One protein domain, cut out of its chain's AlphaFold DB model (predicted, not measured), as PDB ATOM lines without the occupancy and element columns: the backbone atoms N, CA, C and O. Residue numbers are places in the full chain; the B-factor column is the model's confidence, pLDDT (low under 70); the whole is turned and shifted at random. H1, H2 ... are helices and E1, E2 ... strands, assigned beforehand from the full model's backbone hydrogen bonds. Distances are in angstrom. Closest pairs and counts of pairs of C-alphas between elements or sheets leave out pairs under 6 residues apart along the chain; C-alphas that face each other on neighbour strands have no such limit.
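What this domain is: This is residues 226 to 320 of the 321 residues of an uncharacterized protein of Rhizophagus clarus (UniProt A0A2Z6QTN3). A five-stranded antiparallel sheet is curled like part of a barrel, with H1 at its open side between edge strands E3 and E4. H3 crosses one face over E1, H4 lies on the opposite face beside the strands, and little H2 packs on H4. The printed part has 95 residues, in the order E1 E2 E3 H1 H2 E4 H3 E5 H4; the sheet runs E3 E2 E1 E5 E4. The class is mixed, helices and strands; the whole is compact, with a radius of gyration of the C-alphas of 12.7 A and spans of 38 by 26 by 22 A.

Where its parts are: E1, residues 226 to 233, begins at C-alpha 226 (90.395, 123.276, 113.174) and is 22.9 A long. E2 is 236 to 239, E3 242 to 245, H1 248 to 256 (12.1 A), H2 259 to 262 and E4 270 to 272. H3, 281 to 290, is 14.6 A long; E5, 292 to 298, is 19.6 A. H4, 305 to 315, is 15.8 A long and ends at C-alpha 315 (98.192, 125.494, 117.189).

How they stand to each other: E1, E2 and E3 form a meander, each the antiparallel neighbour of the one before, with N 231 and O 238 3.0 A apart and N 239 and O 242 3.0 A. E1 pairs with E5 (N 228 and O 295, 2.8 A), and E5 with E4 (N 272 and O 296, 2.8 A). H1 stands at the sheet's level; its closest C-alphas to E3 are Ile 251 and Ile 244, 6.0 A. H3 runs across E1 at 64 degrees on the local plane, at a height over the sheet of 7.8 A. H2 and H4 touch, closest at the C-alphas of Val 260 and Ala 314, 7.3 A. In H1, H3 and H4 every O i to N i+4 pair is within hydrogen-bond range; H2 is too short for one.

The domain as a whole: The C-alphas of Lys 234 and Thr 304 are farthest apart, 38.7 A. The printed part has no cut and no long link. Mean pLDDT of the printed part is 70.0; residues 226 to 242 and 299 to 320 are among those under 70.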
ATOM      1  N   ILE A 226      89.165 122.722 112.603       63.78
ATOM      2  CA  ILE A 226      90.395 123.276 113.174       63.78
ATOM      3  C   ILE A 226      90.865 124.394 112.254       63.78
ATOM      4  O   ILE A 226      91.152 124.147 111.085       63.78
ATOM      5  N   ASN A 227      90.956 125.615 112.783       63.47
ATOM      6  CA  ASN A 227      91.472 126.774 112.058       63.47
ATOM      7  C   ASN A 227      92.954 126.976 112.376       63.47
ATOM      8  O   ASN A 227      93.305 127.316 113.504       63.47
ATOM      9  N   LEU A 228      93.819 126.786 111.385       66.69
ATOM     10  CA  LEU A 228      95.259 127.007 111.479       66.69
ATOM     11  C   LEU A 228      95.617 128.347 110.841       66.69
ATOM     12  O   LEU A 228      95.352 128.541 109.658       66.69
ATOM     13  N   THR A 229      96.285 129.237 111.575       68.12
ATOM     14  CA  THR A 229      96.820 130.488 111.010       68.12
ATOM     15  C   THR A 229      98.311 130.349 110.708       68.12
ATOM     16  O   THR A 229      99.139 130.138 111.598       68.12
ATOM     17  N   VAL A 230      98.672 130.516 109.440       67.75
ATOM     18  CA  VAL A 230     100.043 130.519 108.923       67.75
ATOM     19  C   VAL A 230     100.437 131.960 108.585       67.75
ATOM     20  O   VAL A 230      99.675 132.699 107.962       67.75
ATOM     21  N   LYS A 231     101.632 132.388 109.007       68.12
ATOM     22  CA  LYS A 231     102.143 133.736 108.712       68.12
ATOM     23  C   LYS A 231     102.949 133.723 107.423       68.12
ATOM     24  O   LYS A 231     103.686 132.770 107.170       68.12
ATOM     25  N   THR A 232     102.861 134.797 106.645       67.12
ATOM     26  CA  THR A 232     103.636 134.940 105.407       67.12
ATOM     27  C   THR A 232     104.716 136.010 105.564       67.12
ATOM     28  O   THR A 232     104.535 137.021 106.244       67.12
ATOM     29  N   SER A 233     105.888 135.777 104.973       62.75
ATOM     30  CA  SER A 233     106.950 136.783 104.866       62.75
ATOM     31  C   SER A 233     107.736 136.562 103.582       62.75
ATOM     32  O   SER A 233     108.304 135.497 103.375       62.75
ATOM     33  N   LYS A 234     107.816 137.595 102.734       62.22
ATOM     34  CA  LYS A 234     108.664 137.624 101.526       62.22
ATOM     35  C   LYS A 234     108.512 136.386 100.619       62.22
ATOM     36  O   LYS A 234     109.508 135.873 100.125       62.22
ATOM     37  N   LYS A 235     107.258 136.000 100.342       64.25
ATOM     38  CA  LYS A 235     106.811 134.854  99.512       64.25
ATOM     39  C   LYS A 235     106.856 133.474 100.170       64.25
ATOM     40  O   LYS A 235     106.298 132.542  99.596       64.25
ATOM     41  N   ASP A 236     107.405 133.374 101.374       66.00
ATOM     42  CA  ASP A 236     107.497 132.117 102.105       66.00
ATOM     43  C   ASP A 236     106.469 132.040 103.237       66.00
ATOM     44  O   ASP A 236     106.070 133.055 103.829       66.00
ATOM     45  N   PHE A 237     106.040 130.814 103.532       69.88
ATOM     46  CA  PHE A 237     105.070 130.512 104.579       69.88
ATOM     47  C   PHE A 237     105.773 129.974 105.826       69.88
ATOM     48  O   PHE A 237     106.669 129.128 105.746       69.88
ATOM     49  N   TYR A 238     105.340 130.457 106.991       62.31
ATOM     50  CA  TYR A 238     105.922 130.117 108.283       62.31
ATOM     51  C   TYR A 238     104.856 129.693 109.291       62.31
ATOM     52  O   TYR A 238     103.844 130.371 109.478       62.31
ATOM     53  N   PHE A 239     105.132 128.610 110.018       65.00
ATOM     54  CA  PHE A 239     104.321 128.145 111.141       65.00
ATOM     55  C   PHE A 239     105.190 128.104 112.397       65.00
ATOM     56  O   PHE A 239     106.217 127.430 112.413       65.00
ATOM     57  N   SER A 240     104.819 128.838 113.452       63.59
ATOM     58  CA  SER A 240     105.631 128.952 114.682       63.59
ATOM     59  C   SER A 240     107.111 129.297 114.417       63.59
ATOM     60  O   SER A 240     108.013 128.751 115.046       63.59
ATOM     61  N   ASN A 241     107.367 130.196 113.456       65.06
ATOM     62  CA  ASN A 241     108.699 130.603 112.972       65.06
ATOM     63  C   ASN A 241     109.509 129.522 112.225       65.06
ATOM     64  O   ASN A 241     110.666 129.759 111.884       65.06
ATOM     65  N   GLN A 242     108.922 128.362 111.924       67.31
ATOM     66  CA  GLN A 242     109.516 127.349 111.054       67.31
ATOM     67  C   GLN A 242     109.083 127.581 109.605       67.31
ATOM     68  O   GLN A 242     107.895 127.757 109.339       67.31
ATOM     69  N   HIS A 243     110.041 127.573 108.675       75.50
ATOM     70  CA  HIS A 243     109.764 127.637 107.241       75.50
ATOM     71  C   HIS A 243     109.037 126.368 106.775       75.50
ATOM     72  O   HIS A 243     109.500 125.261 107.058       75.50
ATOM     73  N   ILE A 244     107.919 126.544 106.071       73.38
ATOM     74  CA  ILE A 244     107.051 125.455 105.611       73.38
ATOM     75  C   ILE A 244     107.321 125.104 104.143       73.38
ATOM     76  O   ILE A 244     107.455 123.931 103.810       73.38
ATOM     77  N   GLY A 245     107.396 126.117 103.276       74.38
ATOM     78  CA  GLY A 245     107.428 125.966 101.821       74.38
ATOM     79  C   GLY A 245     106.703 127.115 101.122       74.38
ATOM     80  O   GLY A 245     106.335 128.108 101.759       74.38
ATOM     81  N   SER A 246     106.485 126.964  99.815       74.25
ATOM     82  CA  SER A 246     105.909 128.002  98.945       74.25
ATOM     83  C   SER A 246     104.667 127.519  98.179       74.25
ATOM     84  O   SER A 246     104.015 128.314  97.503       74.25
ATOM     85  N   THR A 247     104.336 126.226  98.267       81.31
ATOM     86  CA  THR A 247     103.204 125.587  97.575       81.31
ATOM     87  C   THR A 247     102.187 124.986  98.547       81.31
ATOM     88  O   THR A 247     102.491 124.724  99.711       81.31
ATOM     89  N   HIS A 248     100.957 124.751  98.076       78.31
ATOM     90  CA  HIS A 248      99.883 124.251  98.939       78.31
ATOM     91  C   HIS A 248     100.127 122.788  99.324       78.31
ATOM     92  O   HIS A 248      99.872 122.418 100.464       78.31
ATOM     93  N   ASP A 249     100.721 121.992  98.431       82.56
ATOM     94  CA  ASP A 249     101.136 120.614  98.713       82.56
ATOM     95  C   ASP A 249     102.215 120.540  99.798       82.56
ATOM     96  O   ASP A 249     102.140 119.696 100.690       82.56
ATOM     97  N   GLU A 250     103.211 121.432  99.767       82.69
ATOM     98  CA  GLU A 250     104.235 121.511 100.818       82.69
ATOM     99  C   GLU A 250     103.623 121.894 102.165       82.69
ATOM    100  O   GLU A 250     103.983 121.319 103.192       82.69
ATOM    101  N   ILE A 251     102.657 122.814 102.155       79.88
ATOM    102  CA  ILE A 251     101.926 123.225 103.354       79.88
ATOM    103  C   ILE A 251     101.089 122.065 103.903       79.88
ATOM    104  O   ILE A 251     101.191 121.759 105.090       79.88
ATOM    105  N   ILE A 252     100.331 121.358 103.061       81.44
ATOM    106  CA  ILE A 252      99.555 120.175 103.467       81.44
ATOM    107  C   ILE A 252     100.487 119.095 104.014       81.44
ATOM    108  O   ILE A 252     100.237 118.549 105.089       81.44
ATOM    109  N   LYS A 253     101.587 118.799 103.315       84.56
ATOM    110  CA  LYS A 253     102.570 117.799 103.739       84.56
ATOM    111  C   LYS A 253     103.191 118.161 105.083       84.56
ATOM    112  O   LYS A 253     103.327 117.293 105.943       84.56
ATOM    113  N   PHE A 254     103.535 119.431 105.284       82.88
ATOM    114  CA  PHE A 254     104.032 119.921 106.562       82.88
ATOM    115  C   PHE A 254     103.002 119.723 107.673       82.88
ATOM    116  O   PHE A 254     103.337 119.126 108.694       82.88
ATOM    117  N   ILE A 255     101.755 120.157 107.466       79.44
ATOM    118  CA  ILE A 255     100.670 120.006 108.445       79.44
ATOM    119  C   ILE A 255     100.471 118.523 108.798       79.44
ATOM    120  O   ILE A 255     100.483 118.173 109.977       79.44
ATOM    121  N   LYS A 256     100.413 117.641 107.791       81.00
ATOM    122  CA  LYS A 256     100.312 116.181 107.964       81.00
ATOM    123  C   LYS A 256     101.505 115.552 108.683       81.00
ATOM    124  O   LYS A 256     101.364 114.478 109.239       81.00
ATOM    125  N   SER A 257     102.677 116.185 108.667       80.31
ATOM    126  CA  SER A 257     103.882 115.683 109.345       80.31
ATOM    127  C   SER A 257     104.021 116.130 110.800       80.31
ATOM    128  O   SER A 257     104.959 115.715 111.482       80.31
ATOM    129  N   ARG A 258     103.130 116.999 111.294       76.94
ATOM    130  CA  ARG A 258     103.162 117.421 112.697       76.94
ATOM    131  C   ARG A 258     102.632 116.283 113.553       76.94
ATOM    132  O   ARG A 258     101.461 115.946 113.450       76.94
ATOM    133  N   GLU A 259     103.471 115.771 114.447       72.81
ATOM    134  CA  GLU A 259     103.134 114.687 115.384       72.81
ATOM    135  C   GLU A 259     101.840 114.954 116.171       72.81
ATOM    136  O   GLU A 259     101.033 114.060 116.403       72.81
ATOM    137  N   VAL A 260     101.589 116.219 116.520       69.19
ATOM    138  CA  VAL A 260     100.359 116.595 117.222       69.19
ATOM    139  C   VAL A 260      99.124 116.509 116.320       69.19
ATOM    140  O   VAL A 260      98.047 116.246 116.829       69.19
ATOM    141  N   LEU A 261      99.250 116.692 114.999       71.12
ATOM    142  CA  LEU A 261      98.131 116.634 114.046       71.12
ATOM    143  C   LEU A 261      97.957 115.273 113.376       71.12
ATOM    144  O   LEU A 261      96.866 114.985 112.894       71.12
ATOM    145  N   THR A 262      98.985 114.425 113.350       70.94
ATOM    146  CA  THR A 262      98.914 113.092 112.724       70.94
ATOM    147  C   THR A 262      97.841 112.196 113.333       70.94
ATOM    148  O   THR A 262      97.306 111.344 112.641       70.94
ATOM    149  N   GLN A 263      97.504 112.400 114.607       67.94
ATOM    150  CA  GLN A 263      96.428 111.675 115.297       67.94
ATOM    151  C   GLN A 263      95.019 112.222 114.992       67.94
ATOM    152  O   GLN A 263      94.033 111.590 115.353       67.94
ATOM    153  N   PHE A 264      94.920 113.385 114.340       69.50
ATOM    154  CA  PHE A 264      93.657 114.081 114.064       69.50
ATOM    155  C   PHE A 264      93.340 114.180 112.573       69.50
ATOM    156  O   PHE A 264      92.178 114.311 112.200       69.50
ATOM    157  N   ILE A 265      94.362 114.139 111.718       75.00
ATOM    158  CA  ILE A 265      94.210 114.170 110.267       75.00
ATOM    159  C   ILE A 265      94.045 112.740 109.772       75.00
ATOM    160  O   ILE A 265      94.983 111.945 109.824       75.00
ATOM    161  N   THR A 266      92.861 112.437 109.260       70.56
ATOM    162  CA  THR A 266      92.562 111.175 108.583       70.56
ATOM    163  C   THR A 266      92.708 111.347 107.071       70.56
ATOM    164  O   THR A 266      92.894 112.458 106.561       70.56
ATOM    165  N   ASP A 267      92.598 110.250 106.323       68.50
ATOM    166  CA  ASP A 267      92.572 110.307 104.856       68.50
ATOM    167  C   ASP A 267      91.349 111.066 104.314       68.50
ATOM    168  O   ASP A 267      91.391 111.577 103.194       68.50
ATOM    169  N   ASN A 268      90.299 111.209 105.128       68.00
ATOM    170  CA  ASN A 268      89.077 111.935 104.790       68.00
ATOM    171  C   ASN A 268      89.151 113.432 105.135       68.00
ATOM    172  O   ASN A 268      88.280 114.192 104.716       68.00
ATOM    173  N   THR A 269      90.178 113.881 105.866       74.44
ATOM    174  CA  THR A 269      90.311 115.287 106.257       74.44
ATOM    175  C   THR A 269      90.577 116.175 105.041       74.44
ATOM    176  O   THR A 269      91.608 116.054 104.367       74.44
ATOM    177  N   ILE A 270      89.679 117.131 104.795       77.56
ATOM    178  CA  ILE A 270      89.804 118.096 103.696       77.56
ATOM    179  C   ILE A 270      90.387 119.406 104.231       77.56
ATOM    180  O   ILE A 270      89.942 119.934 105.253       77.56
ATOM    181  N   PHE A 271      91.377 119.938 103.508       81.75
ATOM    182  CA  PHE A 271      92.032 121.215 103.784       81.75
ATOM    183  C   PHE A 271      91.339 122.304 102.973       81.75
ATOM    184  O   PHE A 271      91.341 122.245 101.742       81.75
ATOM    185  N   LEU A 272      90.763 123.293 103.649       78.06
ATOM    186  CA  LEU A 272      90.076 124.418 103.021       78.06
ATOM    187  C   LEU A 272      90.849 125.721 103.228       78.06
ATOM    188  O   LEU A 272      91.478 125.911 104.271       78.06
ATOM    189  N   GLY A 273      90.796 126.610 102.239       76.94
ATOM    190  CA  GLY A 273      91.278 127.985 102.356       76.94
ATOM    191  C   GLY A 273      90.284 128.902 103.076       76.94
ATOM    192  O   GLY A 273      89.220 128.475 103.528       76.94
ATOM    193  N   ASP A 274      90.630 130.189 103.156       75.69
ATOM    194  CA  ASP A 274      89.833 131.235 103.820       75.69
ATOM    195  C   ASP A 274      88.411 131.415 103.247       75.69
ATOM    196  O   ASP A 274      87.517 131.911 103.933       75.69
ATOM    197  N   ASP A 275      88.188 131.018 101.996       75.56
ATOM    198  CA  ASP A 275      86.904 131.099 101.291       75.56
ATOM    199  C   ASP A 275      86.030 129.837 101.462       75.56
ATOM    200  O   ASP A 275      84.935 129.752 100.898       75.56
ATOM    201  N   GLY A 276      86.505 128.853 102.234       67.88
ATOM    202  CA  GLY A 276      85.840 127.569 102.443       67.88
ATOM    203  C   GLY A 276      85.940 126.598 101.261       67.88
ATOM    204  O   GLY A 276      85.282 125.561 101.287       67.88
ATOM    205  N   GLN A 277      86.738 126.902 100.233       78.50
ATOM    206  CA  GLN A 277      87.017 125.999  99.117       78.50
ATOM    207  C   GLN A 277      88.266 125.160  99.379       78.50
ATOM    208  O   GLN A 277      89.099 125.492 100.222       78.50
ATOM    209  N   ALA A 278      88.408 124.058  98.636       80.06
ATOM    210  CA  ALA A 278      89.584 123.197  98.717       80.06
ATOM    211  C   ALA A 278      90.876 124.001  98.510       80.06
ATOM    212  O   ALA A 278      90.986 124.802  97.576       80.06
ATOM    213  N   LEU A 279      91.855 123.768  99.388       80.25
ATOM    214  CA  LEU A 279      93.113 124.500  99.404       80.25
ATOM    215  C   LEU A 279      93.787 124.452  98.032       80.25
ATOM    216  O   LEU A 279      93.930 123.401  97.415       80.25
ATOM    217  N   SER A 280      94.226 125.612  97.561       82.94
ATOM    218  CA  SER A 280      94.784 125.778  96.219       82.94
ATOM    219  C   SER A 280      95.801 126.912  96.188       82.94
ATOM    220  O   SER A 280      95.839 127.757  97.086       82.94
ATOM    221  N   SER A 281      96.595 126.973  95.119       80.44
ATOM    222  CA  SER A 281      97.606 128.020  94.927       80.44
ATOM    223  C   SER A 281      97.028 129.442  94.911       80.44
ATOM    224  O   SER A 281      97.731 130.377  95.282       80.44
ATOM    225  N   GLN A 282      95.753 129.622  94.545       81.69
ATOM    226  CA  GLN A 282      95.103 130.939  94.541       81.69
ATOM    227  C   GLN A 282      94.997 131.535  95.955       81.69
ATOM    228  O   GLN A 282      95.147 132.744  96.150       81.69
ATOM    229  N   HIS A 283      94.802 130.681  96.957       83.25
ATOM    230  CA  HIS A 283      94.747 131.112  98.347       83.25
ATOM    231  C   HIS A 283      96.114 131.571  98.858       83.25
ATOM    232  O   HIS A 283      96.199 132.517  99.633       83.25
ATOM    233  N   LEU A 284      97.197 130.959  98.367       77.38
ATOM    234  CA  LEU A 284      98.562 131.360  98.710       77.38
ATOM    235  C   LEU A 284      98.901 132.746  98.172       77.38
ATOM    236  O   LEU A 284      99.529 133.533  98.873       77.38
ATOM    237  N   VAL A 285      98.457 133.055  96.953       77.81
ATOM    238  CA  VAL A 285      98.609 134.396  96.371       77.81
ATOM    239  C   VAL A 285      97.867 135.421  97.228       77.81
ATOM    240  O   VAL A 285      98.454 136.418  97.641       77.81
ATOM    241  N   SER A 286      96.618 135.123  97.587       78.19
ATOM    242  CA  SER A 286      95.797 136.000  98.434       78.19
ATOM    243  C   SER A 286      96.429 136.218  99.819       78.19
ATOM    244  O   SER A 286      96.464 137.334 100.335       78.19
ATOM    245  N   ALA A 287      97.013 135.171 100.403       76.62
ATOM    246  CA  ALA A 287      97.692 135.234 101.694       76.62
ATOM    247  C   ALA A 287      99.020 136.011 101.693       76.62
ATOM    248  O   ALA A 287      99.459 136.525 102.727       76.62
ATOM    249  N   GLN A 288      99.702 136.081 100.547       72.31
ATOM    250  CA  GLN A 288     100.903 136.906 100.393       72.31
ATOM    251  C   GLN A 288     100.566 138.401 100.411       72.31
ATOM    252  O   GLN A 288     101.396 139.199 100.845       72.31
ATOM    253  N   GLU A 289      99.359 138.773  99.981       74.25
ATOM    254  CA  GLU A 289      98.865 140.151 100.022       74.25
ATOM    255  C   GLU A 289      98.343 140.532 101.414       74.25
ATOM    256  O   GLU A 289      98.608 141.635 101.892       74.25
ATOM    257  N   SER A 290      97.644 139.617 102.094       74.56
ATOM    258  CA  SER A 290      97.050 139.867 103.416       74.56
ATOM    259  C   SER A 290      98.032 139.719 104.590       74.56
ATOM    260  O   SER A 290      97.778 140.242 105.673       74.56
ATOM    261  N   GLY A 291      99.147 139.003 104.403       71.00
ATOM    262  CA  GLY A 291     100.130 138.717 105.458       71.00
ATOM    263  C   GLY A 291      99.771 137.525 106.360       71.00
ATOM    264  O   GLY A 291     100.583 137.099 107.189       71.00
ATOM    265  N   THR A 292      98.573 136.962 106.198       69.75
ATOM    266  CA  THR A 292      98.060 135.836 106.987       69.75
ATOM    267  C   THR A 292      97.307 134.863 106.101       69.75
ATOM    268  O   THR A 292      96.541 135.272 105.236       69.75
ATOM    269  N   PHE A 293      97.479 133.577 106.367       74.88
ATOM    270  CA  PHE A 293      96.805 132.504 105.657       74.88
ATOM    271  C   PHE A 293      96.063 131.623 106.655       74.88
ATOM    272  O   PHE A 293      96.733 131.053 107.520       74.88
ATOM    273  N   ASN A 294      94.733 131.496 106.568       75.75
ATOM    274  CA  ASN A 294      94.032 130.514 107.396       75.75
ATOM    275  C   ASN A 294      93.670 129.267 106.597       75.75
ATOM    276  O   ASN A 294      93.263 129.316 105.437       75.75
ATOM    277  N   ILE A 295      93.853 128.130 107.257       76.69
ATOM    278  CA  ILE A 295      93.553 126.811 106.726       76.69
ATOM    279  C   ILE A 295      92.552 126.172 107.672       76.69
ATOM    280  O   ILE A 295      92.821 126.053 108.867       76.69
ATOM    281  N   THR A 296      91.417 125.748 107.135       75.56
ATOM    282  CA  THR A 296      90.412 125.008 107.898       75.56
ATOM    283  C   THR A 296      90.564 123.522 107.606       75.56
ATOM    284  O   THR A 296      90.516 123.110 106.450       75.56
ATOM    285  N   LEU A 297      90.741 122.709 108.645       74.06
ATOM    286  CA  LEU A 297      90.639 121.253 108.546       74.06
ATOM    287  C   LEU A 297      89.191 120.855 108.815       74.06
ATOM    288  O   LEU A 297      88.640 121.228 109.854       74.06
ATOM    289  N   THR A 298      88.590 120.109 107.895       70.81
ATOM    290  CA  THR A 298      87.240 119.553 108.059       70.81
ATOM    291  C   THR A 298      87.306 118.053 108.285       70.81
ATOM    292  O   THR A 298      88.169 117.386 107.718       70.81
ATOM    293  N   ASP A 299      86.415 117.560 109.141       67.94
ATOM    294  CA  ASP A 299      86.385 116.170 109.606       67.94
ATOM    295  C   ASP A 299      87.713 115.671 110.232       67.94
ATOM    296  O   ASP A 299      88.250 114.626 109.852       67.94
ATOM    297  N   PRO A 300      88.314 116.429 111.173       67.25
ATOM    298  CA  PRO A 300      89.376 115.898 112.005       67.25
ATOM    299  C   PRO A 300      88.793 114.878 112.991       67.25
ATOM    300  O   PRO A 300      87.730 115.094 113.579       67.25
ATOM    301  N   TYR A 301      89.519 113.791 113.231       65.88
ATOM    302  CA  TYR A 301      89.160 112.833 114.271       65.88
ATOM    303  C   TYR A 301      89.359 113.479 115.648       65.88
ATOM    304  O   TYR A 301      90.486 113.766 116.035       65.88
ATOM    305  N   ILE A 302      88.276 113.752 116.383       64.06
ATOM    306  CA  ILE A 302      88.333 114.329 117.736       64.06
ATOM    307  C   ILE A 302      87.428 113.512 118.654       64.06
ATOM    308  O   ILE A 302      86.232 113.766 118.756       64.06
ATOM    309  N   ASP A 303      88.008 112.519 119.322       56.91
ATOM    310  CA  ASP A 303      87.266 111.593 120.191       56.91
ATOM    311  C   ASP A 303      87.125 112.054 121.656       56.91
ATOM    312  O   ASP A 303      86.342 111.478 122.410       56.91
ATOM    313  N   THR A 304      87.858 113.090 122.088       56.78
ATOM    314  CA  THR A 304      87.930 113.481 123.504       56.78
ATOM    315  C   THR A 304      88.087 114.986 123.713       56.78
ATOM    316  O   THR A 304      88.646 115.716 122.896       56.78
ATOM    317  N   VAL A 305      87.645 115.457 124.885       56.94
ATOM    318  CA  VAL A 305      87.868 116.837 125.358       56.94
ATOM    319  C   VAL A 305      89.367 117.156 125.439       56.94
ATOM    320  O   VAL A 305      89.787 118.244 125.059       56.94
ATOM    321  N   SER A 306      90.192 116.181 125.827       58.38
ATOM    322  CA  SER A 306      91.650 116.334 125.867       58.38
ATOM    323  C   SER A 306      92.273 116.538 124.482       58.38
ATOM    324  O   SER A 306      93.243 117.281 124.362       58.38
ATOM    325  N   HIS A 307      91.714 115.949 123.420       63.66
ATOM    326  CA  HIS A 307      92.155 116.228 122.050       63.66
ATOM    327  C   HIS A 307      91.868 117.666 121.618       63.66
ATOM    328  O   HIS A 307      92.704 118.283 120.958       63.66
ATOM    329  N   LYS A 308      90.737 118.230 122.053       60.19
ATOM    330  CA  LYS A 308      90.412 119.639 121.822       60.19
ATOM    331  C   LYS A 308      91.422 120.571 122.505       60.19
ATOM    332  O   LYS A 308      91.961 121.456 121.850       60.19
ATOM    333  N   GLU A 309      91.742 120.321 123.774       61.25
ATOM    334  CA  GLU A 309      92.716 121.115 124.543       61.25
ATOM    335  C   GLU A 309      94.131 121.044 123.941       61.25
ATOM    336  O   GLU A 309      94.792 122.068 123.779       61.25
ATOM    337  N   ILE A 310      94.579 119.851 123.524       65.25
ATOM    338  CA  ILE A 310      95.877 119.654 122.851       65.25
ATOM    339  C   ILE A 310      95.960 120.464 121.547       65.25
ATOM    340  O   ILE A 310      97.017 121.005 121.217       65.25
ATOM    341  N   LEU A 311      94.858 120.553 120.800       62.00
ATOM    342  CA  LEU A 311      94.779 121.303 119.546       62.00
ATOM    343  C   LEU A 311      94.775 122.822 119.763       62.00
ATOM    344  O   LEU A 311      95.478 123.535 119.043       62.00
ATOM    345  N   GLU A 312      94.033 123.315 120.757       62.59
ATOM    346  CA  GLU A 312      94.045 124.733 121.148       62.59
ATOM    347  C   GLU A 312      95.455 125.156 121.596       62.59
ATOM    348  O   GLU A 312      95.976 126.169 121.122       62.59
ATOM    349  N   GLU A 313      96.119 124.325 122.409       60.09
ATOM    350  CA  GLU A 313      97.458 124.591 122.947       60.09
ATOM    351  C   GLU A 313      98.565 124.517 121.878       60.09
ATOM    352  O   GLU A 313      99.468 125.354 121.851       60.09
ATOM    353  N   ALA A 314      98.518 123.535 120.972       56.47
ATOM    354  CA  ALA A 314      99.601 123.307 120.013       56.47
ATOM    355  C   ALA A 314      99.558 124.224 118.781       56.47
ATOM    356  O   ALA A 314     100.585 124.404 118.115       56.47
ATOM    357  N   PHE A 315      98.394 124.793 118.458       55.62
ATOM    358  CA  PHE A 315      98.192 125.494 117.189       55.62
ATOM    359  C   PHE A 315      97.530 126.868 117.313       55.62
ATOM    360  O   PHE A 315      97.355 127.534 116.292       55.62
ATOM    361  N   ASN A 316      97.217 127.325 118.534       55.53
ATOM    362  CA  ASN A 316      96.473 128.565 118.769       55.53
ATOM    363  C   ASN A 316      95.158 128.587 117.957       55.53
ATOM    364  O   ASN A 316      94.781 129.602 117.367       55.53
ATOM    365  N   CYS A 317      94.516 127.418 117.851       46.31
ATOM    366  CA  CYS A 317      93.326 127.190 117.041       46.31
ATOM    367  C   CYS A 317      92.066 127.677 117.748       46.31
ATOM    368  O   CYS A 317      91.898 127.472 118.946       46.31
ATOM    369  N   GLN A 318      91.133 128.236 116.979       47.06
ATOM    370  CA  GLN A 318      89.758 128.439 117.431       47.06
ATOM    371  C   GLN A 318      88.863 127.368 116.816       47.06
ATOM    372  O   GLN A 318      88.755 127.272 115.591       47.06
ATOM    373  N   PHE A 319      88.201 126.591 117.669       38.38
ATOM    374  CA  PHE A 319      87.123 125.702 117.256       38.38
ATOM    375  C   PHE A 319      85.868 126.522 116.970       38.38
ATOM    376  O   PHE A 319      85.415 127.280 117.830       38.38
ATOM    377  N   ARG A 320      85.279 126.366 115.781       41.34
ATOM    378  CA  ARG A 320      83.928 126.879 115.535       41.34
ATOM    379  C   ARG A 320      82.920 125.860 116.052       41.34
ATOM    380  O   ARG A 320      82.826 124.757 115.518       41.34
TER     381      ARG A 320